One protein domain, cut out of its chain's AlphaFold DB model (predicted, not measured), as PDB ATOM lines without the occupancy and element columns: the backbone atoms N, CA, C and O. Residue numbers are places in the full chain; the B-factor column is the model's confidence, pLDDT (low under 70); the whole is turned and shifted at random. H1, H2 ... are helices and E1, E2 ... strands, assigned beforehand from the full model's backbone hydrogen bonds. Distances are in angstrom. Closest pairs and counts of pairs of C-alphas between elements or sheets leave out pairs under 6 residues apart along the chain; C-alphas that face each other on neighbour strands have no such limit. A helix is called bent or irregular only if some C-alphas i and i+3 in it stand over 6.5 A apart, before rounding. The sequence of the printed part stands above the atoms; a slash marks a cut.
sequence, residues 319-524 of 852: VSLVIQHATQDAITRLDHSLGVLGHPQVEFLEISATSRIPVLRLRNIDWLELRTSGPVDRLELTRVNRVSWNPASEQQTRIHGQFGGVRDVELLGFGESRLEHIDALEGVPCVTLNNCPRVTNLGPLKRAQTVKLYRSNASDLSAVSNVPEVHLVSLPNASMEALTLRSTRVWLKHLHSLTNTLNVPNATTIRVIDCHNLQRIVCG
ATOM      1  N   VAL A 319     -17.646  26.404 -33.532       97.56
ATOM      2  CA  VAL A 319     -17.690  26.217 -32.078       97.56
ATOM      3  C   VAL A 319     -19.091  25.848 -31.600       97.56
ATOM      4  O   VAL A 319     -20.082  26.309 -32.156       97.56
ATOM      5  N   SER A 320     -19.163  25.056 -30.539       97.06
ATOM      6  CA  SER A 320     -20.383  24.794 -29.776       97.06
ATOM      7  C   SER A 320     -20.120  25.103 -28.309       97.06
ATOM      8  O   SER A 320     -19.053  24.762 -27.799       97.06
ATOM      9  N   LEU A 321     -21.055  25.758 -27.627       97.56
ATOM     10  CA  LEU A 321     -20.845  26.243 -26.263       97.56
ATOM     11  C   LEU A 321     -22.131  26.177 -25.439       97.56
ATOM     12  O   LEU A 321     -23.212  26.469 -25.942       97.56
ATOM     13  N   VAL A 322     -21.976  25.855 -24.155       96.06
ATOM     14  CA  VAL A 322     -23.023  25.982 -23.137       96.06
ATOM     15  C   VAL A 322     -22.570  27.002 -22.093       96.06
ATOM     16  O   VAL A 322     -21.441  26.948 -21.601       96.06
ATOM     17  N   ILE A 323     -23.439  27.957 -21.771       96.94
ATOM     18  CA  ILE A 323     -23.206  28.979 -20.749       96.94
ATOM     19  C   ILE A 323     -24.323  28.887 -19.724       96.94
ATOM     20  O   ILE A 323     -25.472  29.217 -20.007       96.94
ATOM     21  N   GLN A 324     -23.970  28.476 -18.514       96.44
ATOM     22  CA  GLN A 324     -24.871  28.487 -17.370       96.44
ATOM     23  C   GLN A 324     -24.705  29.785 -16.578       96.44
ATOM     24  O   GLN A 324     -23.626  30.376 -16.558       96.44
ATOM     25  N   HIS A 325     -25.785  30.226 -15.934       94.12
ATOM     26  CA  HIS A 325     -25.836  31.437 -15.109       94.12
ATOM     27  C   HIS A 325     -25.294  32.694 -15.812       94.12
ATOM     28  O   HIS A 325     -24.560  33.492 -15.231       94.12
ATOM     29  N   ALA A 326     -25.652  32.877 -17.083       95.25
ATOM     30  CA  ALA A 326     -25.169  33.987 -17.887       95.25
ATOM     31  C   ALA A 326     -25.567  35.349 -17.287       95.25
ATOM     32  O   ALA A 326     -26.731  35.607 -16.967       95.25
ATOM     33  N   THR A 327     -24.574  36.232 -17.179       96.69
ATOM     34  CA  THR A 327     -24.695  37.647 -16.803       96.69
ATOM     35  C   THR A 327     -24.303  38.530 -17.990       96.69
ATOM     36  O   THR A 327     -23.678  38.058 -18.941       96.69
ATOM     37  N   GLN A 328     -24.606  39.832 -17.949       96.81
ATOM     38  CA  GLN A 328     -24.179  40.769 -19.005       96.81
ATOM     39  C   GLN A 328     -22.653  40.774 -19.218       96.81
ATOM     40  O   GLN A 328     -22.171  40.902 -20.346       96.81
ATOM     41  N   ASP A 329     -21.897  40.620 -18.134       96.69
ATOM     42  CA  ASP A 329     -20.440  40.534 -18.151       96.69
ATOM     43  C   ASP A 329     -19.971  39.241 -18.848       96.69
ATOM     44  O   ASP A 329     -19.175  39.296 -19.783       96.69
ATOM     45  N   ALA A 330     -20.583  38.091 -18.531       96.88
ATOM     46  CA  ALA A 330     -20.318  36.830 -19.232       96.88
ATOM     47  C   ALA A 330     -20.617  36.913 -20.742       96.88
ATOM     48  O   ALA A 330     -19.837  36.424 -21.556       96.88
ATOM     49  N   ILE A 331     -21.702  37.583 -21.144       97.31
ATOM     50  CA  ILE A 331     -22.024  37.810 -22.564       97.31
ATOM     51  C   ILE A 331     -20.979  38.707 -23.247       97.31
ATOM     52  O   ILE A 331     -20.620  38.477 -24.403       97.31
ATOM     53  N   THR A 332     -20.451  39.704 -22.537       96.75
ATOM     54  CA  THR A 332     -19.396  40.586 -23.062       96.75
ATOM     55  C   THR A 332     -18.090  39.814 -23.260       96.75
ATOM     56  O   THR A 332     -17.456  39.928 -24.310       96.75
ATOM     57  N   ARG A 333     -17.719  38.962 -22.296       97.00
ATOM     58  CA  ARG A 333     -16.550  38.081 -22.418       97.00
ATOM     59  C   ARG A 333     -16.717  37.010 -23.492       97.00
ATOM     60  O   ARG A 333     -15.742  36.678 -24.169       97.00
ATOM     61  N   LEU A 334     -17.938  36.515 -23.703       97.38
ATOM     62  CA  LEU A 334     -18.262  35.630 -24.819       97.38
ATOM     63  C   LEU A 334     -17.972  36.302 -26.167       97.38
ATOM     64  O   LEU A 334     -17.230  35.736 -26.968       97.38
ATOM     65  N   ASP A 335     -18.528  37.492 -26.428       96.94
ATOM     66  CA  ASP A 335     -18.302  38.190 -27.707       96.94
ATOM     67  C   ASP A 335     -16.820  38.538 -27.900       96.94
ATOM     68  O   ASP A 335     -16.288  38.354 -28.998       96.94
ATOM     69  N   HIS A 336     -16.129  38.939 -26.827       96.56
ATOM     70  CA  HIS A 336     -14.686  39.166 -26.857       96.56
ATOM     71  C   HIS A 336     -13.915  37.896 -27.247       96.56
ATOM     72  O   HIS A 336     -13.139  37.920 -28.202       96.56
ATOM     73  N   SER A 337     -14.176  36.771 -26.574       96.81
ATOM     74  CA  SER A 337     -13.495  35.496 -26.835       96.81
ATOM     75  C   SER A 337     -13.762  34.993 -28.252       96.81
ATOM     76  O   SER A 337     -12.835  34.603 -28.962       96.81
ATOM     77  N   LEU A 338     -15.011  35.073 -28.722       96.81
ATOM     78  CA  LEU A 338     -15.343  34.751 -30.110       96.81
ATOM     79  C   LEU A 338     -14.627  35.687 -31.092       96.81
ATOM     80  O   LEU A 338     -14.183  35.224 -32.140       96.81
ATOM     81  N   GLY A 339     -14.465  36.971 -30.762       96.44
ATOM     82  CA  GLY A 339     -13.707  37.933 -31.565       96.44
ATOM     83  C   GLY A 339     -12.225  37.591 -31.688       96.44
ATOM     84  O   GLY A 339     -11.688  37.600 -32.798       96.44
ATOM     85  N   VAL A 340     -11.583  37.189 -30.588       95.00
ATOM     86  CA  VAL A 340     -10.183  36.724 -30.590       95.00
ATOM     87  C   VAL A 340     -10.005  35.498 -31.496       95.00
ATOM     88  O   VAL A 340      -9.038  35.411 -32.261       95.00
ATOM     89  N   LEU A 341     -10.986  34.591 -31.504       95.25
ATOM     90  CA  LEU A 341     -11.001  33.420 -32.387       95.25
ATOM     91  C   LEU A 341     -11.380  33.729 -33.843       95.25
ATOM     92  O   LEU A 341     -11.358  32.829 -34.677       95.25
ATOM     93  N   GLY A 342     -11.663  34.990 -34.185       95.75
ATOM     94  CA  GLY A 342     -12.019  35.411 -35.543       95.75
ATOM     95  C   GLY A 342     -13.497  35.229 -35.894       95.75
ATOM     96  O   GLY A 342     -13.823  35.105 -37.071       95.75
ATOM     97  N   HIS A 343     -14.377  35.225 -34.892       96.69
ATOM     98  CA  HIS A 343     -15.818  34.990 -35.006       96.69
ATOM     99  C   HIS A 343     -16.162  33.700 -35.766       96.69
ATOM    100  O   HIS A 343     -16.815  33.774 -36.815       96.69
ATOM    101  N   PRO A 344     -15.747  32.525 -35.248       97.19
ATOM    102  CA  PRO A 344     -16.111  31.242 -35.842       97.19
ATOM    103  C   PRO A 344     -17.632  31.094 -35.942       97.19
ATOM    104  O   PRO A 344     -18.386  31.744 -35.212       97.19
ATOM    105  N   GLN A 345     -18.092  30.216 -36.832       97.38
ATOM    106  CA  GLN A 345     -19.504  29.857 -36.868       97.38
ATOM    107  C   GLN A 345     -19.858  29.130 -35.570       97.38
ATOM    108  O   GLN A 345     -19.238  28.127 -35.228       97.38
ATOM    109  N   VAL A 346     -20.868  29.601 -34.849       97.88
ATOM    110  CA  VAL A 346     -21.339  28.904 -33.653       97.88
ATOM    111  C   VAL A 346     -22.410  27.907 -34.086       97.88
ATOM    112  O   VAL A 346     -23.499  28.309 -34.476       97.88
ATOM    113  N   GLU A 347     -22.113  26.611 -34.099       96.19
ATOM    114  CA  GLU A 347     -23.081  25.582 -34.517       96.19
ATOM    115  C   GLU A 347     -24.219  25.460 -33.502       96.19
ATOM    116  O   GLU A 347     -25.389  25.467 -33.877       96.19
ATOM    117  N   PHE A 348     -23.881  25.448 -32.215       97.19
ATOM    118  CA  PHE A 348     -24.853  25.407 -31.129       97.19
ATOM    119  C   PHE A 348     -24.411  26.302 -29.972       97.19
ATOM    120  O   PHE A 348     -23.292  26.163 -29.473       97.19
ATOM    121  N   LEU A 349     -25.283  27.213 -29.544       97.88
ATOM    122  CA  LEU A 349     -25.075  28.042 -28.361       97.88
ATOM    123  C   LEU A 349     -26.259  27.898 -27.419       97.88
ATOM    124  O   LEU A 349     -27.362  28.315 -27.762       97.88
ATOM    125  N   GLU A 350     -26.010  27.382 -26.224       97.62
ATOM    126  CA  GLU A 350     -26.988  27.361 -25.143       97.62
ATOM    127  C   GLU A 350     -26.627  28.418 -24.098       97.62
ATOM    128  O   GLU A 350     -25.501  28.454 -23.602       97.62
ATOM    129  N   ILE A 351     -27.578  29.289 -23.769       97.88
ATOM    130  CA  ILE A 351     -27.427  30.327 -22.747       97.88
ATOM    131  C   ILE A 351     -28.546  30.167 -21.730       97.88
ATOM    132  O   ILE A 351     -29.710  30.412 -22.043       97.88
ATOM    133  N   SER A 352     -28.172  29.855 -20.496       97.12
ATOM    134  CA  SER A 352     -29.058  29.831 -19.338       97.12
ATOM    135  C   SER A 352     -28.765  31.042 -18.458       97.12
ATOM    136  O   SER A 352     -27.725  31.105 -17.811       97.12
ATOM    137  N   ALA A 353     -29.652  32.034 -18.451       96.75
ATOM    138  CA  ALA A 353     -29.491  33.299 -17.738       96.75
ATOM    139  C   ALA A 353     -30.459  33.397 -16.557       96.75
ATOM    140  O   ALA A 353     -31.673  33.456 -16.743       96.75
ATOM    141  N   THR A 354     -29.935  33.471 -15.336       95.38
ATOM    142  CA  THR A 354     -30.751  33.639 -14.120       95.38
ATOM    143  C   THR A 354     -30.981  35.104 -13.750       95.38
ATOM    144  O   THR A 354     -31.879  35.414 -12.975       95.38
ATOM    145  N   SER A 355     -30.184  36.014 -14.315       96.00
ATOM    146  CA  SER A 355     -30.222  37.450 -14.036       96.00
ATOM    147  C   SER A 355     -30.742  38.246 -15.235       96.00
ATOM    148  O   SER A 355     -30.805  37.741 -16.357       96.00
ATOM    149  N   ARG A 356     -31.133  39.504 -14.999       96.38
ATOM    150  CA  ARG A 356     -31.528  40.433 -16.064       96.38
ATOM    151  C   ARG A 356     -30.349  40.698 -17.004       96.38
ATOM    152  O   ARG A 356     -29.266  41.053 -16.544       96.38
ATOM    153  N   ILE A 357     -30.579  40.596 -18.313       97.75
ATOM    154  CA  ILE A 357     -29.592  40.915 -19.354       97.75
ATOM    155  C   ILE A 357     -30.056  42.176 -20.097       97.75
ATOM    156  O   ILE A 357     -30.990  42.102 -20.900       97.75
ATOM    157  N   PRO A 358     -29.421  43.342 -19.867       97.56
ATOM    158  CA  PRO A 358     -29.775  44.574 -20.569       97.56
ATOM    159  C   PRO A 358     -29.677  44.458 -22.094       97.56
ATOM    160  O   PRO A 358     -30.560  44.925 -22.811       97.56
ATOM    161  N   VAL A 359     -28.608  43.850 -22.619       97.38
ATOM    162  CA  VAL A 359     -28.426  43.708 -24.068       97.38
ATOM    163  C   VAL A 359     -27.731  42.390 -24.400       97.38
ATOM    164  O   VAL A 359     -26.558  42.197 -24.080       97.38
ATOM    165  N   LEU A 360     -28.428  41.515 -25.128       97.69
ATOM    166  CA  LEU A 360     -27.876  40.274 -25.667       97.69
ATOM    167  C   LEU A 360     -27.612  40.428 -27.171       97.69
ATOM    168  O   LEU A 360     -28.547  40.432 -27.972       97.69
ATOM    169  N   ARG A 361     -26.335  40.567 -27.547       97.69
ATOM    170  CA  ARG A 361     -25.874  40.651 -28.943       97.69
ATOM    171  C   ARG A 361     -25.218  39.351 -29.356       97.69
ATOM    172  O   ARG A 361     -24.204  38.977 -28.778       97.69
ATOM    173  N   LEU A 362     -25.766  38.694 -30.369       97.56
ATOM    174  CA  LEU A 362     -25.258  37.416 -30.854       97.56
ATOM    175  C   LEU A 362     -25.241  37.383 -32.382       97.56
ATOM    176  O   LEU A 362     -26.129  37.922 -33.049       97.56
ATOM    177  N   ARG A 363     -24.213  36.746 -32.950       97.69
ATOM    178  CA  ARG A 363     -24.011  36.688 -34.401       97.69
ATOM    179  C   ARG A 363     -23.427  35.367 -34.875       97.69
ATOM    180  O   ARG A 363     -22.687  34.729 -34.136       97.69
ATOM    181  N   ASN A 364     -23.705  35.028 -36.134       97.38
ATOM    182  CA  ASN A 364     -23.165  33.853 -36.830       97.38
ATOM    183  C   ASN A 364     -23.433  32.532 -36.080       97.38
ATOM    184  O   ASN A 364     -22.525  31.717 -35.913       97.38
ATOM    185  N   ILE A 365     -24.673  32.331 -35.628       98.06
ATOM    186  CA  ILE A 365     -25.081  31.137 -34.876       98.06
ATOM    187  C   ILE A 365     -26.014  30.291 -35.745       98.06
ATOM    188  O   ILE A 365     -26.966  30.812 -36.316       98.06
ATOM    189  N   ASP A 366     -25.786  28.990 -35.870       97.12
ATOM    190  CA  ASP A 366     -26.745  28.119 -36.550       97.12
ATOM    191  C   ASP A 366     -27.954  27.846 -35.644       97.12
ATOM    192  O   ASP A 366     -29.090  28.120 -36.027       97.12
ATOM    193  N   TRP A 367     -27.725  27.424 -34.401       97.75
ATOM    194  CA  TRP A 367     -28.796  27.210 -33.434       97.75
ATOM    195  C   TRP A 367     -28.492  27.844 -32.072       97.75
ATOM    196  O   TRP A 367     -27.531  27.489 -31.396       97.75
ATOM    197  N   LEU A 368     -29.338  28.799 -31.681       98.12
ATOM    198  CA  LEU A 368     -29.346  29.436 -30.370       98.12
ATOM    199  C   LEU A 368     -30.467  28.846 -29.508       98.12
ATOM    200  O   LEU A 368     -31.637  28.909 -29.888       98.12
ATOM    201  N   GLU A 369     -30.118  28.338 -28.334       98.12
ATOM    202  CA  GLU A 369     -31.048  27.965 -27.275       98.12
ATOM    203  C   GLU A 369     -30.887  28.930 -26.097       98.12
ATOM    204  O   GLU A 369     -29.818  29.050 -25.508       98.12
ATOM    205  N   LEU A 370     -31.945  29.673 -25.785       97.69
ATOM    206  CA  LEU A 370     -31.946  30.701 -24.754       97.69
ATOM    207  C   LEU A 370     -32.945  30.319 -23.664       97.69
ATOM    208  O   LEU A 370     -34.135  30.157 -23.926       97.69
ATOM    209  N   ARG A 371     -32.468  30.193 -22.431       96.69
ATOM    210  CA  ARG A 371     -33.259  29.878 -21.240       96.69
ATOM    211  C   ARG A 371     -33.061  31.003 -20.250       96.69
ATOM    212  O   ARG A 371     -31.973  31.187 -19.721       96.69
ATOM    213  N   THR A 372     -34.080  31.817 -20.045       96.50
ATOM    214  CA  THR A 372     -33.940  33.030 -19.235       96.50
ATOM    215  C   THR A 372     -34.916  32.974 -18.078       96.50
ATOM    216  O   THR A 372     -36.111  32.866 -18.317       96.50
ATOM    217  N   SER A 373     -34.425  33.063 -16.845       95.12
ATOM    218  CA  SER A 373     -35.243  33.301 -15.647       95.12
ATOM    219  C   SER A 373     -35.344  34.796 -15.327       95.12
ATOM    220  O   SER A 373     -36.330  35.230 -14.742       95.12
ATOM    221  N   GLY A 374     -34.350  35.592 -15.742       94.25
ATOM    222  CA  GLY A 374     -34.397  37.058 -15.718       94.25
ATOM    223  C   GLY A 374     -34.757  37.654 -17.088       94.25
ATOM    224  O   GLY A 374     -34.556  36.999 -18.110       94.25
ATOM    225  N   PRO A 375     -35.285  38.888 -17.154       96.69
ATOM    226  CA  PRO A 375     -35.691  39.497 -18.412       96.69
ATOM    227  C   PRO A 375     -34.480  39.878 -19.272       96.69
ATOM    228  O   PRO A 375     -33.437  40.301 -18.766       96.69
ATOM    229  N   VAL A 376     -34.643  39.767 -20.587       97.31
ATOM    230  CA  VAL A 376     -33.720  40.292 -21.596       97.31
ATOM    231  C   VAL A 376     -34.328  41.576 -22.151       97.31
ATOM    232  O   VAL A 376     -35.348  41.535 -22.843       97.31
ATOM    233  N   ASP A 377     -33.726  42.726 -21.842       97.06
ATOM    234  CA  ASP A 377     -34.323  44.017 -22.208       97.06
ATOM    235  C   ASP A 377     -34.226  44.288 -23.712       97.06
ATOM    236  O   ASP A 377     -35.112  44.933 -24.272       97.06
ATOM    237  N   ARG A 378     -33.150  43.821 -24.365       97.62
ATOM    238  CA  ARG A 378     -32.900  43.995 -25.803       97.62
ATOM    239  C   ARG A 378     -32.104  42.822 -26.380       97.62
ATOM    240  O   ARG A 378     -31.011  42.517 -25.909       97.62
ATOM    241  N   LEU A 379     -32.630  42.206 -27.435       97.88
ATOM    242  CA  LEU A 379     -32.083  41.028 -28.107       97.88
ATOM    243  C   LEU A 379     -31.728  41.345 -29.569       97.88
ATOM    244  O   LEU A 379     -32.596  41.573 -30.407       97.88
ATOM    245  N   GLU A 380     -30.436  41.378 -29.884       98.00
ATOM    246  CA  GLU A 380     -29.920  41.693 -31.219       98.00
ATOM    247  C   GLU A 380     -29.250  40.459 -31.820       98.00
ATOM    248  O   GLU A 380     -28.139  40.081 -31.443       98.00
ATOM    249  N   LEU A 381     -29.942  39.827 -32.765       98.19
ATOM    250  CA  LEU A 381     -29.507  38.603 -33.423       98.19
ATOM    251  C   LEU A 381     -29.169  38.904 -34.878       98.19
ATOM    252  O   LEU A 381     -29.997  39.432 -35.614       98.19
ATOM    253  N   THR A 382     -27.954  38.559 -35.304       98.06
ATOM    254  CA  THR A 382     -27.509  38.747 -36.693       98.06
ATOM    255  C   THR A 382     -27.001  37.439 -37.287       98.06
ATOM    256  O   THR A 382     -26.017  36.882 -36.814       98.06
ATOM    257  N   ARG A 383     -27.623  36.963 -38.371       97.44
ATOM    258  CA  ARG A 383     -27.315  35.667 -39.005       97.44
ATOM    259  C   ARG A 383     -27.415  34.513 -38.000       97.44
ATOM    260  O   ARG A 383     -26.475  33.735 -37.853       97.44
ATOM    261  N   VAL A 384     -28.540  34.450 -37.286       97.88
ATOM    262  CA  VAL A 384     -28.866  33.330 -36.396       97.88
ATOM    263  C   VAL A 384     -29.902  32.449 -37.077       97.88
ATOM    264  O   VAL A 384     -31.028  32.887 -37.238       97.88
ATOM    265  N   ASN A 385     -29.563  31.245 -37.529       97.56
ATOM    266  CA  ASN A 385     -30.480  30.465 -38.369       97.56
ATOM    267  C   ASN A 385     -31.738  30.022 -37.590       97.56
ATOM    268  O   ASN A 385     -32.856  30.278 -38.044       97.56
ATOM    269  N   ARG A 386     -31.567  29.461 -36.389       98.25
ATOM    270  CA  ARG A 386     -32.660  29.040 -35.503       98.25
ATOM    271  C   ARG A 386     -32.494  29.577 -34.086       98.25
ATOM    272  O   ARG A 386     -31.409  29.503 -33.516       98.25
ATOM    273  N   VAL A 387     -33.589  30.044 -33.497       98.31
ATOM    274  CA  VAL A 387     -33.674  30.494 -32.104       98.31
ATOM    275  C   VAL A 387     -34.755  29.689 -31.395       98.31
ATOM    276  O   VAL A 387     -35.899  29.679 -31.835       98.31
ATOM    277  N   SER A 388     -34.415  29.036 -30.293       97.94
ATOM    278  CA  SER A 388     -35.372  28.468 -29.344       97.94
ATOM    279  C   SER A 388     -35.235  29.238 -28.042       97.94
ATOM    280  O   SER A 388     -34.175  29.200 -27.429       97.94
ATOM    281  N   TRP A 389     -36.272  29.957 -27.629       97.94
ATOM    282  CA  TRP A 389     -36.226  30.808 -26.448       97.94
ATOM    283  C   TRP A 389     -37.337  30.454 -25.466       97.94
ATOM    284  O   TRP A 389     -38.520  30.493 -25.796       97.94
ATOM    285  N   ASN A 390     -36.935  30.143 -24.240       96.69
ATOM    286  CA  ASN A 390     -37.773  30.110 -23.054       96.69
ATOM    287  C   ASN A 390     -37.651  31.462 -22.312       96.69
ATOM    288  O   ASN A 390     -36.695  31.638 -21.543       96.69
ATOM    289  N   PRO A 391     -38.523  32.450 -22.604       94.94
ATOM    290  CA  PRO A 391     -38.496  33.753 -21.947       94.94
ATOM    291  C   PRO A 391     -38.881  33.639 -20.471       94.94
ATOM    292  O   PRO A 391     -39.744  32.840 -20.117       94.94
ATOM    293  N   ALA A 392     -38.295  34.499 -19.634       86.94
ATOM    294  CA  ALA A 392     -38.599  34.579 -18.205       86.94
ATOM    295  C   ALA A 392     -40.101  34.770 -17.983       86.94
ATOM    296  O   ALA A 392     -40.632  35.853 -18.254       86.94
ATOM    297  N   SER A 393     -40.777  33.715 -17.520       79.62
ATOM    298  CA  SER A 393     -42.236  33.605 -17.579       79.62
ATOM    299  C   SER A 393     -42.934  34.775 -16.887       79.62
ATOM    300  O   SER A 393     -43.844  35.374 -17.458       79.62
ATOM    301  N   GLU A 394     -42.450  35.190 -15.718       89.69
ATOM    302  CA  GLU A 394     -43.113  36.215 -14.908       89.69
ATOM    303  C   GLU A 394     -42.711  37.664 -15.221       89.69
ATOM    304  O   GLU A 394     -43.447  38.591 -14.869       89.69
ATOM    305  N   GLN A 395     -41.556  37.884 -15.855       92.19
ATOM    306  CA  GLN A 395     -40.959  39.222 -15.987       92.19
ATOM    307  C   GLN A 395     -40.864  39.708 -17.439       92.19
ATOM    308  O   GLN A 395     -40.890  40.916 -17.681       92.19
ATOM    309  N   GLN A 396     -40.785  38.804 -18.421       96.50
ATOM    310  CA  GLN A 396     -40.666  39.185 -19.827       96.50
ATOM    311  C   GLN A 396     -42.043  39.480 -20.437       96.50
ATOM    312  O   GLN A 396     -42.774  38.572 -20.823       96.50
ATOM    313  N   THR A 397     -42.380  40.761 -20.593       96.94
ATOM    314  CA  THR A 397     -43.647  41.181 -21.226       96.94
ATOM    315  C   THR A 397     -43.530  41.485 -22.718       96.94
ATOM    316  O   THR A 397     -44.521  41.475 -23.443       96.94
ATOM    317  N   ARG A 398     -42.323  41.750 -23.220       97.06
ATOM    318  CA  ARG A 398     -42.100  42.229 -24.593       97.06
ATOM    319  C   ARG A 398     -40.765  41.759 -25.143       97.06
ATOM    320  O   ARG A 398     -39.784  41.786 -24.410       97.06
ATOM    321  N   ILE A 399     -40.692  41.378 -26.416       96.38
ATOM    322  CA  ILE A 399     -39.411  41.128 -27.092       96.38
ATOM    323  C   ILE A 399     -38.976  42.403 -27.805       96.38
ATOM    324  O   ILE A 399     -39.604  42.824 -28.774       96.38
ATOM    325  N   HIS A 400     -37.866  42.988 -27.362       95.94
ATOM    326  CA  HIS A 400     -37.226  44.099 -28.059       95.94
ATOM    327  C   HIS A 400     -35.953  43.679 -28.762       95.94
ATOM    328  O   HIS A 400     -35.210  42.840 -28.262       95.94
ATOM    329  N   GLY A 401     -35.658  44.362 -29.864       95.44
ATOM    330  CA  GLY A 401     -34.393  44.266 -30.573       95.44
ATOM    331  C   GLY A 401     -34.587  43.978 -32.055       95.44
ATOM    332  O   GLY A 401     -35.596  44.377 -32.633       95.44
ATOM    333  N   GLN A 402     -33.590  43.357 -32.681       97.12
ATOM    334  CA  GLN A 402     -33.539  43.156 -34.130       97.12
ATOM    335  C   GLN A 402     -33.138  41.722 -34.457       97.12
ATOM    336  O   GLN A 402     -32.139  41.222 -33.943       97.12
ATOM    337  N   PHE A 403     -33.915  41.077 -35.326       97.94
ATOM    338  CA  PHE A 403     -33.731  39.686 -35.741       97.94
ATOM    339  C   PHE A 403     -33.234  39.662 -37.195       97.94
ATOM    340  O   PHE A 403     -33.920  39.251 -38.129       97.94
ATOM    341  N   GLY A 404     -32.015  40.160 -37.402       97.25
ATOM    342  CA  GLY A 404     -31.393  40.269 -38.717       97.25
ATOM    343  C   GLY A 404     -30.982  38.905 -39.267       97.25
ATOM    344  O   GLY A 404     -29.996  38.320 -38.829       97.25
ATOM    345  N   GLY A 405     -31.699  38.400 -40.271       96.88
ATOM    346  CA  GLY A 405     -31.369  37.119 -40.906       96.88
ATOM    347  C   GLY A 405     -31.690  35.898 -40.041       96.88
ATOM    348  O   GLY A 405     -31.019  34.874 -40.185       96.88
ATOM    349  N   VAL A 406     -32.689  36.012 -39.157       98.25
ATOM    350  CA  VAL A 406     -33.228  34.882 -38.394       98.25
ATOM    351  C   VAL A 406     -34.275  34.132 -39.207       98.25
ATOM    352  O   VAL A 406     -35.180  34.758 -39.757       98.25
ATOM    353  N   ARG A 407     -34.147  32.801 -39.330       98.00
ATOM    354  CA  ARG A 407     -35.044  31.996 -40.183       98.00
ATOM    355  C   ARG A 407     -36.164  31.311 -39.414       98.00
ATOM    356  O   ARG A 407     -37.279  31.243 -39.929       98.00
ATOM    357  N   ASP A 408     -35.864  30.807 -38.225       98.44
ATOM    358  CA  ASP A 408     -36.801  30.053 -37.392       98.44
ATOM    359  C   ASP A 408     -36.718  30.518 -35.936       98.44
ATOM    360  O   ASP A 408     -35.628  30.562 -35.362       98.44
ATOM    361  N   VAL A 409     -37.854  30.884 -35.344       98.44
ATOM    362  CA  VAL A 409     -37.966  31.266 -33.931       98.44
ATOM    363  C   VAL A 409     -39.037  30.420 -33.254       98.44
ATOM    364  O   VAL A 409     -40.195  30.418 -33.663       98.44
ATOM    365  N   GLU A 410     -38.666  29.752 -32.169       98.19
ATOM    366  CA  GLU A 410     -39.546  28.983 -31.297       98.19
ATOM    367  C   GLU A 410     -39.567  29.622 -29.904       98.19
ATOM    368  O   GLU A 410     -38.553  29.645 -29.214       98.19
ATOM    369  N   LEU A 411     -40.718  30.157 -29.491       97.62
ATOM    370  CA  LEU A 411     -40.937  30.711 -28.155       97.62
ATOM    371  C   LEU A 411     -41.683  29.698 -27.282       97.62
ATOM    372  O   LEU A 411     -42.774  29.247 -27.640       97.62
ATOM    373  N   LEU A 412     -41.102  29.353 -26.133       96.38
ATOM    374  CA  LEU A 412     -41.600  28.349 -25.194       96.38
ATOM    375  C   LEU A 412     -42.035  29.030 -23.892       96.38
ATOM    376  O   LEU A 412     -41.214  29.293 -23.028       96.38
ATOM    377  N   GLY A 413     -43.322  29.338 -23.745       90.19
ATOM    378  CA  GLY A 413     -43.823  30.115 -22.609       90.19
ATOM    379  C   GLY A 413     -44.210  29.313 -21.363       90.19
ATOM    380  O   GLY A 413     -44.544  29.919 -20.350       90.19
ATOM    381  N   PHE A 414     -44.232  27.976 -21.438       88.94
ATOM    382  CA  PHE A 414     -44.598  27.048 -20.351       88.94
ATOM    383  C   PHE A 414     -45.912  27.351 -19.587       88.94
ATOM    384  O   PHE A 414     -46.224  26.669 -18.621       88.94
ATOM    385  N   GLY A 415     -46.764  28.258 -20.080       84.06
ATOM    386  CA  GLY A 415     -48.107  28.547 -19.547       84.06
ATOM    387  C   GLY A 415     -48.152  29.734 -18.596       84.06
ATOM    388  O   GLY A 415     -49.216  30.311 -18.392       84.06
ATOM    389  N   GLU A 416     -46.995  30.151 -18.100       88.75
ATOM    390  CA  GLU A 416     -46.846  31.289 -17.193       88.75
ATOM    391  C   GLU A 416     -46.316  32.539 -17.900       88.75
ATOM    392  O   GLU A 416     -46.282  33.614 -17.308       88.75
ATOM    393  N   SER A 417     -45.922  32.418 -19.172       91.50
ATOM    394  CA  SER A 417     -45.371  33.529 -19.943       91.50
ATOM    395  C   SER A 417     -46.302  34.739 -19.983       91.50
ATOM    396  O   SER A 417     -47.427  34.685 -20.493       91.50
ATOM    397  N   ARG A 418     -45.779  35.865 -19.493       95.62
ATOM    398  CA  ARG A 418     -46.396  37.190 -19.584       95.62
ATOM    399  C   ARG A 418     -46.085  37.919 -20.886       95.62
ATOM    400  O   ARG A 418     -46.348  39.113 -20.982       95.62
ATOM    401  N   LEU A 419     -45.534  37.227 -21.879       96.75
ATOM    402  CA  LEU A 419     -45.164  37.841 -23.142       96.75
ATOM    403  C   LEU A 419     -46.410  38.323 -23.900       96.75
ATOM    404  O   LEU A 419     -47.259  37.523 -24.281       96.75
ATOM    405  N   GLU A 420     -46.499  39.630 -24.118       96.88
ATOM    406  CA  GLU A 420     -47.614  40.328 -24.769       96.88
ATOM    407  C   GLU A 420     -47.201  40.851 -26.153       96.88
ATOM    408  O   GLU A 420     -47.951  40.718 -27.120       96.88
ATOM    409  N   HIS A 421     -45.977  41.379 -26.271       97.06
ATOM    410  CA  HIS A 421     -45.479  42.016 -27.494       97.06
ATOM    411  C   HIS A 421     -44.363  41.207 -28.165       97.06
ATOM    412  O   HIS A 421     -43.323  40.934 -27.559       97.06
ATOM    413  N   ILE A 422     -44.560  40.875 -29.443       97.62
ATOM    414  CA  ILE A 422     -43.642  40.066 -30.266       97.62
ATOM    415  C   ILE A 422     -43.161  40.811 -31.521       97.62
ATOM    416  O   ILE A 422     -42.856  40.192 -32.538       97.62
ATOM    417  N   ASP A 423     -43.091  42.143 -31.466       97.44
ATOM    418  CA  ASP A 423     -42.788  42.994 -32.629       97.44
ATOM    419  C   ASP A 423     -41.433  42.674 -33.275       97.44
ATOM    420  O   ASP A 423     -41.290  42.730 -34.494       97.44
ATOM    421  N   ALA A 424     -40.453  42.240 -32.477       97.12
ATOM    422  CA  ALA A 424     -39.136  41.837 -32.970       97.12
ATOM    423  C   ALA A 424     -39.156  40.615 -33.911       97.12
ATOM    424  O   ALA A 424     -38.159  40.359 -34.583       97.12
ATOM    425  N   LEU A 425     -40.263  39.861 -33.963       97.94
ATOM    426  CA  LEU A 425     -40.428  38.724 -34.872       97.94
ATOM    427  C   LEU A 425     -40.863  39.140 -36.285       97.94
ATOM    428  O   LEU A 425     -41.027  38.274 -37.148       97.94
ATOM    429  N   GLU A 426     -41.063  40.436 -36.550       97.88
ATOM    430  CA  GLU A 426     -41.397  40.898 -37.895       97.88
ATOM    431  C   GLU A 426     -40.313  40.488 -38.908       97.88
ATOM    432  O   GLU A 426     -39.122  40.744 -38.738       97.88
ATOM    433  N   GLY A 427     -40.748  39.847 -39.997       97.38
ATOM    434  CA  GLY A 427     -39.866  39.386 -41.070       97.38
ATOM    435  C   GLY A 427     -39.230  38.014 -40.835       97.38
ATOM    436  O   GLY A 427     -38.587  37.503 -41.752       97.38
ATOM    437  N   VAL A 428     -39.445  37.385 -39.672       98.25
ATOM    438  CA  VAL A 428     -39.003  36.006 -39.421       98.25
ATOM    439  C   VAL A 428     -39.880  35.025 -40.226       98.25
ATOM    440  O   VAL A 428     -41.100  35.006 -40.048       98.25
ATOM    441  N   PRO A 429     -39.304  34.188 -41.114       98.31
ATOM    442  CA  PRO A 429     -40.071  33.279 -41.969       98.31
ATOM    443  C   PRO A 429     -40.823  32.167 -41.227       98.31
ATOM    444  O   PRO A 429     -41.947  31.852 -41.612       98.31
ATOM    445  N   CYS A 430     -40.228  31.544 -40.210       98.44
ATOM    446  CA  CYS A 430     -40.856  30.471 -39.440       98.44
ATOM    447  C   CYS A 430     -40.959  30.884 -37.974       98.44
ATOM    448  O   CYS A 430     -39.948  31.160 -37.332       98.44
ATOM    449  N   VAL A 431     -42.182  30.941 -37.447       98.50
ATOM    450  CA  VAL A 431     -42.427  31.309 -36.050       98.50
ATOM    451  C   VAL A 431     -43.304  30.265 -35.377       98.50
ATOM    452  O   VAL A 431     -44.385  29.927 -35.859       98.50
ATOM    453  N   THR A 432     -42.843  29.772 -34.233       98.38
ATOM    454  CA  THR A 432     -43.581  28.875 -33.350       98.38
ATOM    455  C   THR A 432     -43.812  29.558 -32.008       98.38
ATOM    456  O   THR A 432     -42.860  29.875 -31.304       98.38
ATOM    457  N   LEU A 433     -45.074  29.758 -31.632       97.75
ATOM    458  CA  LEU A 433     -45.481  30.227 -30.309       97.75
ATOM    459  C   LEU A 433     -46.080  29.051 -29.543       97.75
ATOM    460  O   LEU A 433     -47.133  28.537 -29.919       97.75
ATOM    461  N   ASN A 434     -45.419  28.614 -28.477       97.44
ATOM    462  CA  ASN A 434     -45.870  27.499 -27.658       97.44
ATOM    463  C   ASN A 434     -46.161  27.967 -26.235       97.44
ATOM    464  O   ASN A 434     -45.278  28.457 -25.540       97.44
ATOM    465  N   ASN A 435     -47.409  27.802 -25.806       96.00
ATOM    466  CA  ASN A 435     -47.891  28.131 -24.472       96.00
ATOM    467  C   ASN A 435     -47.606  29.596 -24.084       96.00
ATOM    468  O   ASN A 435     -47.086  29.882 -23.007       96.00
ATOM    469  N   CYS A 436     -47.911  30.512 -25.012       96.19
ATOM    470  CA  CYS A 436     -47.776  31.964 -24.869       96.19
ATOM    471  C   CYS A 436     -49.179  32.604 -24.760       96.19
ATOM    472  O   CYS A 436     -49.689  33.149 -25.744       96.19
ATOM    473  N   PRO A 437     -49.861  32.491 -23.604       95.44
ATOM    474  CA  PRO A 437     -51.271  32.854 -23.458       95.44
ATOM    475  C   PRO A 437     -51.535  34.363 -23.472       95.44
ATOM    476  O   PRO A 437     -52.691  34.759 -23.566       95.44
ATOM    477  N   ARG A 438     -50.521  35.224 -23.353       95.94
ATOM    478  CA  ARG A 438     -50.718  36.683 -23.377       95.94
ATOM    479  C   ARG A 438     -50.437  37.340 -24.725       95.94
ATOM    480  O   ARG A 438     -50.799  38.497 -24.916       95.94
ATOM    481  N   VAL A 439     -49.873  36.602 -25.679       96.38
ATOM    482  CA  VAL A 439     -49.648  37.110 -27.035       96.38
ATOM    483  C   VAL A 439     -50.988  37.150 -27.769       96.38
ATOM    484  O   VAL A 439     -51.458  36.139 -28.293       96.38
ATOM    485  N   THR A 440     -51.618  38.323 -27.778       95.56
ATOM    486  CA  THR A 440     -52.898  38.565 -28.461       95.56
ATOM    487  C   THR A 440     -52.706  39.175 -29.847       95.56
ATOM    488  O   THR A 440     -53.460  38.853 -30.763       95.56
ATOM    489  N   ASN A 441     -51.682  40.013 -30.025       96.12
ATOM    490  CA  ASN A 441     -51.377  40.663 -31.295       96.12
ATOM    491  C   ASN A 441     -50.433  39.805 -32.153       96.12
ATOM    492  O   ASN A 441     -49.241  39.691 -31.870       96.12
ATOM    493  N   LEU A 442     -50.962  39.247 -33.243       97.69
ATOM    494  CA  LEU A 442     -50.197  38.471 -34.226       97.69
ATOM    495  C   LEU A 442     -49.725  39.301 -35.434       97.69
ATOM    496  O   LEU A 442     -49.137  38.744 -36.361       97.69
ATOM    497  N   GLY A 443     -49.960  40.618 -35.445       97.69
ATOM    498  CA  GLY A 443     -49.586  41.534 -36.530       97.69
ATOM    499  C   GLY A 443     -48.145  41.386 -37.049       97.69
ATOM    500  O   GLY A 443     -47.963  41.362 -38.272       97.69
ATOM    501  N   PRO A 444     -47.127  41.212 -36.181       98.00
ATOM    502  CA  PRO A 444     -45.740  40.992 -36.608       98.00
ATOM    503  C   PRO A 444     -45.543  39.745 -37.486       98.00
ATOM    504  O   PRO A 444     -44.631  39.696 -38.308       98.00
ATOM    505  N   LEU A 445     -46.431  38.752 -37.378       98.19
ATOM    506  CA  LEU A 445     -46.326  37.470 -38.082       98.19
ATOM    507  C   LEU A 445     -46.958  37.479 -39.480       98.19
ATOM    508  O   LEU A 445     -46.884  36.480 -40.191       98.19
ATOM    509  N   LYS A 446     -47.548  38.601 -39.919       97.94
ATOM    510  CA  LYS A 446     -48.297  38.692 -41.188       97.94
ATOM    511  C   LYS A 446     -47.493  38.364 -42.452       97.94
ATOM    512  O   LYS A 446     -48.071  38.084 -43.496       97.94
ATOM    513  N   ARG A 447     -46.160  38.457 -42.374       97.94
ATOM    514  CA  ARG A 447     -45.220  38.181 -43.478       97.94
ATOM    515  C   ARG A 447     -44.488  36.843 -43.324       97.94
ATOM    516  O   ARG A 447     -43.614  36.544 -44.136       97.94
ATOM    517  N   ALA A 448     -44.801  36.063 -42.291       98.31
ATOM    518  CA  ALA A 448     -44.185  34.761 -42.084       98.31
ATOM    519  C   ALA A 448     -44.624  33.761 -43.172       98.31
ATOM    520  O   ALA A 448     -45.708  33.858 -43.744       98.31
ATOM    521  N   GLN A 449     -43.764  32.784 -43.449       98.38
ATOM    522  CA  GLN A 449     -44.027  31.645 -44.334       98.38
ATOM    523  C   GLN A 449     -44.728  30.508 -43.580       98.38
ATOM    524  O   GLN A 449     -45.601  29.827 -44.121       98.38
ATOM    525  N   THR A 450     -44.350  30.309 -42.317       98.44
ATOM    526  CA  THR A 450     -44.914  29.287 -41.439       98.44
ATOM    527  C   THR A 450     -45.188  29.876 -40.065       98.44
ATOM    528  O   THR A 450     -44.285  30.418 -39.431       98.44
ATOM    529  N   VAL A 451     -46.419  29.720 -39.580       98.56
ATOM    530  CA  VAL A 451     -46.799  30.097 -38.215       98.56
ATOM    531  C   VAL A 451     -47.400  28.897 -37.501       98.56
ATOM    532  O   VAL A 451     -48.352  28.286 -37.985       98.56
ATOM    533  N   LYS A 452     -46.850  28.564 -36.332       98.44
ATOM    534  CA  LYS A 452     -47.349  27.490 -35.473       98.44
ATOM    535  C   LYS A 452     -47.729  28.045 -34.110       98.44
ATOM    536  O   LYS A 452     -46.877  28.554 -33.392       98.44
ATOM    537  N   LEU A 453     -48.999  27.936 -33.751       97.88
ATOM    538  CA  LEU A 453     -49.556  28.399 -32.488       97.88
ATOM    539  C   LEU A 453     -50.018  27.189 -31.677       97.88
ATOM    540  O   LEU A 453     -50.938  26.480 -32.084       97.88
ATOM    541  N   TYR A 454     -49.396  26.958 -30.526       97.69
ATOM    542  CA  TYR A 454     -49.761  25.903 -29.587       97.69
ATOM    543  C   TYR A 454     -50.186  26.548 -28.271       97.69
ATOM    544  O   TYR A 454     -49.385  27.244 -27.659       97.69
ATOM    545  N   ARG A 455     -51.421  26.311 -27.810       95.75
ATOM    546  CA  ARG A 455     -51.902  26.803 -26.502       95.75
ATOM    547  C   ARG A 455     -51.718  28.319 -26.307       95.75
ATOM    548  O   ARG A 455     -51.295  28.764 -25.247       95.75
ATOM    549  N   SER A 456     -52.002  29.114 -27.340       94.56
ATOM    550  CA  SER A 456     -51.978  30.587 -27.280       94.56
ATOM    551  C   SER A 456     -53.394  31.171 -27.222       94.56
ATOM    552  O   SER A 456     -54.327  30.545 -27.727       94.56
ATOM    553  N   ASN A 457     -53.560  32.383 -26.686       93.75
ATOM    554  CA  ASN A 457     -54.869  33.052 -26.594       93.75
ATOM    555  C   ASN A 457     -55.063  34.150 -27.646       93.75
ATOM    556  O   ASN A 457     -55.774  35.120 -27.392       93.75
ATOM    557  N   ALA A 458     -54.433  34.026 -28.813       94.94
ATOM    558  CA  ALA A 458     -54.669  34.960 -29.904       94.94
ATOM    559  C   ALA A 458     -56.158  34.947 -30.287       94.94
ATOM    560  O   ALA A 458     -56.673  33.933 -30.763       94.94
ATOM    561  N   SER A 459     -56.851  36.057 -30.035       91.69
ATOM    562  CA  SER A 459     -58.273  36.215 -30.349       91.69
ATOM    563  C   SER A 459     -58.496  36.581 -31.812       91.69
ATOM    564  O   SER A 459     -59.494  36.168 -32.392       91.69
ATOM    565  N   ASP A 460     -57.562  37.329 -32.405       94.12
ATOM    566  CA  ASP A 460     -57.592  37.720 -33.810       94.12
ATOM    567  C   ASP A 460     -56.539  36.946 -34.617       94.12
ATOM    568  O   ASP A 460     -55.333  37.048 -34.380       94.12
ATOM    569  N   LEU A 461     -57.011  36.167 -35.591       96.56
ATOM    570  CA  LEU A 461     -56.180  35.392 -36.514       96.56
ATOM    571  C   LEU A 461     -56.049  36.061 -37.894       96.56
ATOM    572  O   LEU A 461     -55.443  35.482 -38.799       96.56
ATOM    573  N   SER A 462     -56.582  37.275 -38.074       95.50
ATOM    574  CA  SER A 462     -56.539  38.017 -39.340       95.50
ATOM    575  C   SER A 462     -55.109  38.189 -39.858       95.50
ATOM    576  O   SER A 462     -54.851  37.977 -41.046       95.50
ATOM    577  N   ALA A 463     -54.155  38.458 -38.963       96.75
ATOM    578  CA  ALA A 463     -52.749  38.629 -39.306       96.75
ATOM    579  C   ALA A 463     -52.121  37.360 -39.901       96.75
ATOM    580  O   ALA A 463     -51.287  37.457 -40.796       96.75
ATOM    581  N   VAL A 464     -52.538  36.171 -39.454       97.50
ATOM    582  CA  VAL A 464     -51.992  34.891 -39.935       97.50
ATOM    583  C   VAL A 464     -52.825  34.266 -41.056       97.50
ATOM    584  O   VAL A 464     -52.438  33.243 -41.609       97.50
ATOM    585  N   SER A 465     -53.941  34.892 -41.441       97.19
ATOM    586  CA  SER A 465     -54.860  34.366 -42.460       97.19
ATOM    587  C   SER A 465     -54.217  34.171 -43.836       97.19
ATOM    588  O   SER A 465     -54.630  33.282 -44.572       97.19
ATOM    589  N   ASN A 466     -53.201  34.965 -44.184       97.81
ATOM    590  CA  ASN A 466     -52.503  34.903 -45.475       97.81
ATOM    591  C   ASN A 466     -51.160  34.161 -45.417       97.81
ATOM    592  O   ASN A 466     -50.446  34.106 -46.416       97.81
ATOM    593  N   VAL A 467     -50.794  33.605 -44.260       98.19
ATOM    594  CA  VAL A 467     -49.542  32.860 -44.105       98.19
ATOM    595  C   VAL A 467     -49.648  31.541 -44.887       98.19
ATOM    596  O   VAL A 467     -50.645  30.837 -44.721       98.19
ATOM    597  N   PRO A 468     -48.656  31.158 -45.714       98.38
ATOM    598  CA  PRO A 468     -48.710  29.938 -46.524       98.38
ATOM    599  C   PRO A 468     -48.941  28.647 -45.728       98.38
ATOM    600  O   PRO A 468     -49.744  27.811 -46.147       98.38
ATOM    601  N   GLU A 469     -48.288  28.482 -44.575       98.50
ATOM    602  CA  GLU A 469     -48.466  27.322 -43.698       98.50
ATOM    603  C   GLU A 469     -48.850  27.733 -42.273       98.50
ATOM    604  O   GLU A 469     -48.085  28.396 -41.574       98.50
ATOM    605  N   VAL A 470     -50.023  27.292 -41.816       98.38
ATOM    606  CA  VAL A 470     -50.566  27.657 -40.500       98.38
ATOM    607  C   VAL A 470     -50.907  26.407 -39.697       98.38
ATOM    608  O   VAL A 470     -51.645  25.534 -40.159       98.38
ATOM    609  N   HIS A 471     -50.354  26.308 -38.486       98.38
ATOM    610  CA  HIS A 471     -50.634  25.237 -37.527       98.38
ATOM    611  C   HIS A 471     -51.263  25.851 -36.276       98.38
ATOM    612  O   HIS A 471     -50.598  26.589 -35.560       98.38
ATOM    613  N   LEU A 472     -52.526  25.547 -35.991       97.81
ATOM    614  CA  LEU A 472     -53.265  26.049 -34.834       97.81
ATOM    615  C   LEU A 472     -53.649  24.875 -33.936       97.81
ATOM    616  O   LEU A 472     -54.413  23.995 -34.340       97.81
ATOM    617  N   VAL A 473     -53.129  24.848 -32.712       97.88
ATOM    618  CA  VAL A 473     -53.332  23.747 -31.767       97.88
ATOM    619  C   VAL A 473     -53.798  24.279 -30.418       97.88
ATOM    620  O   VAL A 473     -53.061  24.997 -29.747       97.88
ATOM    621  N   SER A 474     -54.995  23.868 -29.990       96.31
ATOM    622  CA  SER A 474     -55.567  24.183 -28.671       96.31
ATOM    623  C   SER A 474     -55.584  25.684 -28.344       96.31
ATOM    624  O   SER A 474     -54.900  26.105 -27.423       96.31
ATOM    625  N   LEU A 475     -56.357  26.495 -29.071       96.06
ATOM    626  CA  LEU A 475     -56.514  27.934 -28.796       96.06
ATOM    627  C   LEU A 475     -57.788  28.174 -27.963       96.06
ATOM    628  O   LEU A 475     -58.872  28.200 -28.545       96.06
ATOM    629  N   PRO A 476     -57.716  28.303 -26.624       91.88
ATOM    630  CA  PRO A 476     -58.914  28.280 -25.781       91.88
ATOM    631  C   PRO A 476     -59.791  29.533 -25.930       91.88
ATOM    632  O   PRO A 476     -61.009  29.426 -25.834       91.88
ATOM    633  N   ASN A 477     -59.192  30.697 -26.214       87.69
ATOM    634  CA  ASN A 477     -59.885  31.994 -26.236       87.69
ATOM    635  C   ASN A 477     -60.117  32.556 -27.648       87.69
ATOM    636  O   ASN A 477     -60.605  33.675 -27.798       87.69
ATOM    637  N   ALA A 478     -59.746  31.816 -28.693       87.06
ATOM    638  CA  ALA A 478     -59.915  32.283 -30.061       87.06
ATOM    639  C   ALA A 478     -61.397  32.181 -30.454       87.06
ATOM    640  O   ALA A 478     -61.871  31.085 -30.755       87.06
ATOM    641  N   SER A 479     -62.139  33.292 -30.438       84.88
ATOM    642  CA  SER A 479     -63.494  33.343 -31.002       84.88
ATOM    643  C   SER A 479     -63.381  33.241 -32.520       84.88
ATOM    644  O   SER A 479     -63.010  34.198 -33.193       84.88
ATOM    645  N   MET A 480     -63.623  32.048 -33.057       86.19
ATOM    646  CA  MET A 480     -63.458  31.750 -34.477       86.19
ATOM    647  C   MET A 480     -64.821  31.411 -35.065       86.19
ATOM    648  O   MET A 480     -65.157  30.241 -35.270       86.19
ATOM    649  N   GLU A 481     -65.614  32.450 -35.304       89.94
ATOM    650  CA  GLU A 481     -66.794  32.354 -36.150       89.94
ATOM    651  C   GLU A 481     -66.369  32.619 -37.600       89.94
ATOM    652  O   GLU A 481     -65.781  33.653 -37.901       89.94
ATOM    653  N   ALA A 482     -66.620  31.660 -38.496       88.06
ATOM    654  CA  ALA A 482     -66.312  31.784 -39.926       88.06
ATOM    655  C   ALA A 482     -64.825  32.088 -40.250       88.06
ATOM    656  O   ALA A 482     -64.505  32.976 -41.046       88.06
ATOM    657  N   LEU A 483     -63.892  31.336 -39.650       95.44
ATOM    658  CA  LEU A 483     -62.453  31.529 -39.863       95.44
ATOM    659  C   LEU A 483     -62.072  31.343 -41.340       95.44
ATOM    660  O   LEU A 483     -62.288  30.274 -41.912       95.44
ATOM    661  N   THR A 484     -61.437  32.357 -41.931       96.81
ATOM    662  CA  THR A 484     -60.890  32.292 -43.293       96.81
ATOM    663  C   THR A 484     -59.363  32.247 -43.263       96.81
ATOM    664  O   THR A 484     -58.725  33.185 -42.789       96.81
ATOM    665  N   LEU A 485     -58.774  31.176 -43.797       97.31
ATOM    666  CA  LEU A 485     -57.329  30.988 -43.947       97.31
ATOM    667  C   LEU A 485     -56.993  30.801 -45.430       97.31
ATOM    668  O   LEU A 485     -57.252  29.758 -46.020       97.31
ATOM    669  N   ARG A 486     -56.360  31.799 -46.041       97.62
ATOM    670  CA  ARG A 486     -55.864  31.786 -47.429       97.62
ATOM    671  C   ARG A 486     -54.526  31.038 -47.579       97.62
ATOM    672  O   ARG A 486     -53.836  31.205 -48.584       97.62
ATOM    673  N   SER A 487     -54.178  30.218 -46.590       97.75
ATOM    674  CA  SER A 487     -52.995  29.359 -46.532       97.75
ATOM    675  C   SER A 487     -53.067  28.201 -47.530       97.75
ATOM    676  O   SER A 487     -54.144  27.671 -47.800       97.75
ATOM    677  N   THR A 488     -51.915  27.738 -48.018       97.94
ATOM    678  CA  THR A 488     -51.815  26.523 -48.848       97.94
ATOM    679  C   THR A 488     -51.799  25.251 -47.998       97.94
ATOM    680  O   THR A 488     -52.271  24.198 -48.436       97.94
ATOM    681  N   ARG A 489     -51.291  25.334 -46.760       98.31
ATOM    682  CA  ARG A 489     -51.207  24.215 -45.812       98.31
ATOM    683  C   ARG A 489     -51.812  24.612 -44.467       98.31
ATOM    684  O   ARG A 489     -51.280  25.466 -43.765       98.31
ATOM    685  N   VAL A 490     -52.909  23.960 -44.095       98.38
ATOM    686  CA  VAL A 490     -53.676  24.258 -42.878       98.38
ATOM    687  C   VAL A 490     -53.679  23.044 -41.958       98.38
ATOM    688  O   VAL A 490     -54.107  21.958 -42.354       98.38
ATOM    689  N   TRP A 491     -53.234  23.221 -40.714       98.31
ATOM    690  CA  TRP A 491     -53.320  22.205 -39.669       98.31
ATOM    691  C   TRP A 491     -53.993  22.760 -38.417       98.31
ATOM    692  O   TRP A 491     -53.418  23.549 -37.684       98.31
ATOM    693  N   LEU A 492     -55.207  22.299 -38.141       98.00
ATOM    694  CA  LEU A 492     -56.004  22.632 -36.970       98.00
ATOM    695  C   LEU A 492     -56.112  21.412 -36.050       98.00
ATOM    696  O   LEU A 492     -56.423  20.308 -36.508       98.00
ATOM    697  N   LYS A 493     -55.858  21.586 -34.751       97.75
ATOM    698  CA  LYS A 493     -55.981  20.514 -33.758       97.75
ATOM    699  C   LYS A 493     -56.593  21.028 -32.453       97.75
ATOM    700  O   LYS A 493     -56.127  22.027 -31.919       97.75
ATOM    701  N   HIS A 494     -57.582  20.324 -31.902       97.06
ATOM    702  CA  HIS A 494     -58.211  20.656 -30.611       97.06
ATOM    703  C   HIS A 494     -58.730  22.111 -30.526       97.06
ATOM    704  O   HIS A 494     -58.604  22.765 -29.491       97.06
ATOM    705  N   LEU A 495     -59.280  22.650 -31.619       96.56
ATOM    706  CA  LEU A 495     -59.866  23.995 -31.641       96.56
ATOM    707  C   LEU A 495     -61.354  23.919 -31.297       96.56
ATOM    708  O   LEU A 495     -62.215  23.914 -32.173       96.56
ATOM    709  N   HIS A 496     -61.663  23.822 -30.007       94.75
ATOM    710  CA  HIS A 496     -63.048  23.701 -29.544       94.75
ATOM    711  C   HIS A 496     -63.871  24.978 -29.775       94.75
ATOM    712  O   HIS A 496     -65.088  24.892 -29.898       94.75
ATOM    713  N   SER A 497     -63.235  26.143 -29.880       93.75
ATOM    714  CA  SER A 497     -63.896  27.422 -30.161       93.75
ATOM    715  C   SER A 497     -64.127  27.695 -31.654       93.75
ATOM    716  O   SER A 497     -64.808  28.659 -31.996       93.75
ATOM    717  N   LEU A 498     -63.590  26.855 -32.551       95.31
ATOM    718  CA  LEU A 498     -63.861  26.948 -33.985       95.31
ATOM    719  C   LEU A 498     -65.288  26.471 -34.256       95.31
ATOM    720  O   LEU A 498     -65.581  25.276 -34.157       95.31
ATOM    721  N   THR A 499     -66.169  27.413 -34.582       93.75
ATOM    722  CA  THR A 499     -67.595  27.162 -34.825       93.75
ATOM    723  C   THR A 499     -67.955  27.447 -36.282       93.75
ATOM    724  O   THR A 499     -67.269  28.190 -36.983       93.75
ATOM    725  N   ASN A 500     -69.051  26.846 -36.748       94.00
ATOM    726  CA  ASN A 500     -69.619  27.066 -38.080       94.00
ATOM    727  C   ASN A 500     -68.680  26.619 -39.218       94.00
ATOM    728  O   ASN A 500     -68.500  25.413 -39.424       94.00
ATOM    729  N   THR A 501     -68.105  27.568 -39.958       95.69
ATOM    730  CA  THR A 501     -67.455  27.329 -41.252       95.69
ATOM    731  C   THR A 501     -65.965  27.669 -41.209       95.69
ATOM    732  O   THR A 501     -65.585  28.742 -40.757       95.69
ATOM    733  N   LEU A 502     -65.123  26.780 -41.735       97.06
ATOM    734  CA  LEU A 502     -63.716  27.046 -42.039       97.06
ATOM    735  C   LEU A 502     -63.568  27.295 -43.543       97.06
ATOM    736  O   LEU A 502     -63.772  26.377 -44.335       97.06
ATOM    737  N   ASN A 503     -63.195  28.509 -43.937       96.81
ATOM    738  CA  ASN A 503     -62.949  28.864 -45.331       96.81
ATOM    739  C   ASN A 503     -61.449  28.788 -45.650       96.81
ATOM    740  O   ASN A 503     -60.640  29.478 -45.032       96.81
ATOM    741  N   VAL A 504     -61.075  27.942 -46.603       97.31
ATOM    742  CA  VAL A 504     -59.689  27.654 -46.984       97.31
ATOM    743  C   VAL A 504     -59.527  27.691 -48.507       97.31
ATOM    744  O   VAL A 504     -59.310  26.655 -49.139       97.31
ATOM    745  N   PRO A 505     -59.636  28.879 -49.131       96.75
ATOM    746  CA  PRO A 505     -59.799  28.988 -50.580       96.75
ATOM    747  C   PRO A 505     -58.592  28.470 -51.374       96.75
ATOM    748  O   PRO A 505     -58.767  27.935 -52.462       96.75
ATOM    749  N   ASN A 506     -57.385  28.574 -50.806       96.69
ATOM    750  CA  ASN A 506     -56.121  28.229 -51.470       96.69
ATOM    751  C   ASN A 506     -55.486  26.928 -50.947       96.69
ATOM    752  O   ASN A 506     -54.357  26.601 -51.325       96.69
ATOM    753  N   ALA A 507     -56.136  26.224 -50.016       97.62
ATOM    754  CA  ALA A 507     -55.494  25.110 -49.332       97.62
ATOM    755  C   ALA A 507     -55.394  23.881 -50.237       97.62
ATOM    756  O   ALA A 507     -56.395  23.391 -50.744       97.62
ATOM    757  N   THR A 508     -54.186  23.338 -50.364       97.75
ATOM    758  CA  THR A 508     -53.913  22.048 -51.017       97.75
ATOM    759  C   THR A 508     -53.683  20.940 -49.990       97.75
ATOM    760  O   THR A 508     -53.782  19.756 -50.309       97.75
ATOM    761  N   THR A 509     -53.365  21.295 -48.741       98.19
ATOM    762  CA  THR A 509     -53.267  20.375 -47.602       98.19
ATOM    763  C   THR A 509     -54.121  20.890 -46.451       98.19
ATOM    764  O   THR A 509     -53.849  21.959 -45.907       98.19
ATOM    765  N   ILE A 510     -55.093  20.093 -46.018       98.38
ATOM    766  CA  ILE A 510     -55.983  20.409 -44.899       98.38
ATOM    767  C   ILE A 510     -55.905  19.275 -43.878       98.38
ATOM    768  O   ILE A 510     -56.107  18.106 -44.208       98.38
ATOM    769  N   ARG A 511     -55.611  19.604 -42.620       98.38
ATOM    770  CA  ARG A 511     -55.644  18.676 -41.485       98.38
ATOM    771  C   ARG A 511     -56.458  19.287 -40.360       98.38
ATOM    772  O   ARG A 511     -55.985  20.211 -39.718       98.38
ATOM    773  N   VAL A 512     -57.636  18.753 -40.085       97.88
ATOM    774  CA  VAL A 512     -58.492  19.172 -38.973       97.88
ATOM    775  C   VAL A 512     -58.666  17.988 -38.036       97.88
ATOM    776  O   VAL A 512     -59.100  16.922 -38.457       97.88
ATOM    777  N   ILE A 513     -58.268  18.128 -36.776       97.38
ATOM    778  CA  ILE A 513     -58.296  17.034 -35.801       97.38
ATOM    779  C   ILE A 513     -58.944  17.529 -34.506       97.38
ATOM    780  O   ILE A 513     -58.543  18.553 -33.959       97.38
ATOM    781  N   ASP A 514     -59.932  16.800 -33.997       96.62
ATOM    782  CA  ASP A 514     -60.607  17.051 -32.720       96.62
ATOM    783  C   ASP A 514     -61.206  18.472 -32.601       96.62
ATOM    784  O   ASP A 514     -61.232  19.067 -31.522       96.62
ATOM    785  N   CYS A 515     -61.704  19.041 -33.705       96.75
ATOM    786  CA  CYS A 515     -62.362  20.355 -33.741       96.75
ATOM    787  C   CYS A 515     -63.884  20.173 -33.636       96.75
ATOM    788  O   CYS A 515     -64.612  20.189 -34.623       96.75
ATOM    789  N   HIS A 516     -64.360  19.950 -32.409       95.62
ATOM    790  CA  HIS A 516     -65.676  19.359 -32.144       95.62
ATOM    791  C   HIS A 516     -66.868  20.206 -32.614       95.62
ATOM    792  O   HIS A 516     -67.936  19.664 -32.897       95.62
ATOM    793  N   ASN A 517     -66.683  21.526 -32.689       96.00
ATOM    794  CA  ASN A 517     -67.733  22.474 -33.040       96.00
ATOM    795  C   ASN A 517     -67.733  22.900 -34.516       96.00
ATOM    796  O   ASN A 517     -68.646  23.621 -34.928       96.00
ATOM    797  N   LEU A 518     -66.769  22.424 -35.313       96.44
ATOM    798  CA  LEU A 518     -66.692  22.712 -36.741       96.44
ATOM    799  C   LEU A 518     -67.825  21.993 -37.492       96.44
ATOM    800  O   LEU A 518     -68.004  20.785 -37.333       96.44
ATOM    801  N   GLN A 519     -68.576  22.730 -38.312       96.19
ATOM    802  CA  GLN A 519     -69.730  22.204 -39.053       96.19
ATOM    803  C   GLN A 519     -69.460  22.046 -40.552       96.19
ATOM    804  O   GLN A 519     -69.978  21.111 -41.163       96.19
ATOM    805  N   ARG A 520     -68.671  22.945 -41.153       95.81
ATOM    806  CA  ARG A 520     -68.405  22.961 -42.600       95.81
ATOM    807  C   ARG A 520     -66.975  23.408 -42.892       95.81
ATOM    808  O   ARG A 520     -66.452  24.304 -42.238       95.81
ATOM    809  N   ILE A 521     -66.367  22.817 -43.917       96.88
ATOM    810  CA  ILE A 521     -65.144  23.322 -44.553       96.88
ATOM    811  C   ILE A 521     -65.527  23.766 -45.967       96.88
ATOM    812  O   ILE A 521     -66.288  23.072 -46.641       96.88
ATOM    813  N   VAL A 522     -65.029  24.919 -46.405       95.88
ATOM    814  CA  VAL A 522     -65.208  25.447 -47.762       95.88
ATOM    815  C   VAL A 522     -63.831  25.580 -48.401       95.88
ATOM    816  O   VAL A 522     -62.957  26.235 -47.841       95.88
ATOM    817  N   CYS A 523     -63.647  24.939 -49.553       95.62
ATOM    818  CA  CYS A 523     -62.446  25.054 -50.379       95.62
ATOM    819  C   CYS A 523     -62.794  25.809 -51.671       95.62
ATOM    820  O   CYS A 523     -63.925  25.711 -52.150       95.62
ATOM    821  N   GLY A 524     -61.820  26.514 -52.251       91.81
ATOM    822  CA  GLY A 524     -62.033  27.377 -53.418       91.81
ATOM    823  C   GLY A 524     -62.603  28.753 -53.062       91.81
ATOM    824  O   GLY A 524     -62.846  29.064 -51.897       91.81
TER     825      GLY A 524
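AT A GLANCE: This is residues 319 to 524 of the 852 residues of an uncharacterized protein of Salpingoeca rosetta (strain ATCC 50818 / BSB-021) (UniProt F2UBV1). The chain is wound in stacked turns, an elongated solenoid with a long, twisted wall of parallel strands along one side. The other side is made by H1 in the first turn, the first parts of E3 and E4 beyond their sharp bends, E5, loops, H2, and E11 with E13 in the last turns. The printed part has 206 residues with two named helices and thirteen named strands, in the order E1 H1 E2 E3 E4 E5 E6 E7 H2 E8 E9 E10 E11 E12 E13. Its eleven-strand sheet is branched at E4, E11 and E13 make a second sheet, both are parallel, and the class is mostly strand. It is compact, with a radius of gyration of the C-alphas of 18.5 A, and spans 61 by 31 by 23 A.

IN THESE COORDINATES: E1, residues 319 to 323, begins at C-alpha 319 (-17.690, 26.217, -32.078). H1, residues 328 to 340, is 18.6 A long. E2, residues 345 to 353, is 21.9 A long and bends by 64 degrees at residue 348. E3, residues 360 to 372, bends by 152 degrees at 364 and measures 11.4 A; E4, residues 379 to 390, bends by 142 degrees at 382 and measures 13.3 A. Then come E5, 401 to 404; E6, 408 to 412; E7, 430 to 434; H2, 443 to 447; E8, 450 to 454; E9, 469 to 473; E10, 489 to 493; E11, 498 to 504; E12, 509 to 513; and E13, 518 to 523, ending at C-alpha 523 (-62.446, 25.054, -50.379).

HOW THE PARTS SIT: E1 and E2 are parallel neighbours, with N 321 and O 348 2.9 A apart, within hydrogen-bond range. E1, H1 and E2 form a strand-helix-strand unit, two parallel neighbour strands with a helix between, and its crossover is right-handed; so do E7, H2 and E8. H1 is on the sheet at a height of 8.7 A; its closest C-alphas to E3 are those of Ile 331 and Leu 360, 7.1 A. E3 lies on one side of E4, with N 368 to O 386 at 2.9 A; E5 and E6 lie on the other side, with N 404 to O 381 and N 410 to O 387 each at 2.8 A. The neighbour pairs E2 and E3, E6 and E7, E7 and E8, E8 and E9, E9 and E10, and E10 and E12 are also parallel; for instance, N 471 and O 451 of E9 and E8 are 2.9 A apart. H2 is irregular, C-alphas 444 and 447 being 7.4 A apart, and only just not on the sheet, with 4 pairs of C-alphas within 10 A. E11 and E13 have N 502 and O 520 at 2.9 A. Every O i to N i+4 pair is within range in H1, but 0 of 1 in H2, where 1 of 2 O i to N i+3 pairs is.

THE WHOLE: The C-alphas farthest apart, of Val 340 and Gln 519, are 61.9 A apart. The printed part has no cut. The links E6 to E7, E8 to E9 and E9 to E10 are long. Mean pLDDT of the printed part is 96.3, and no printed residue is under 70.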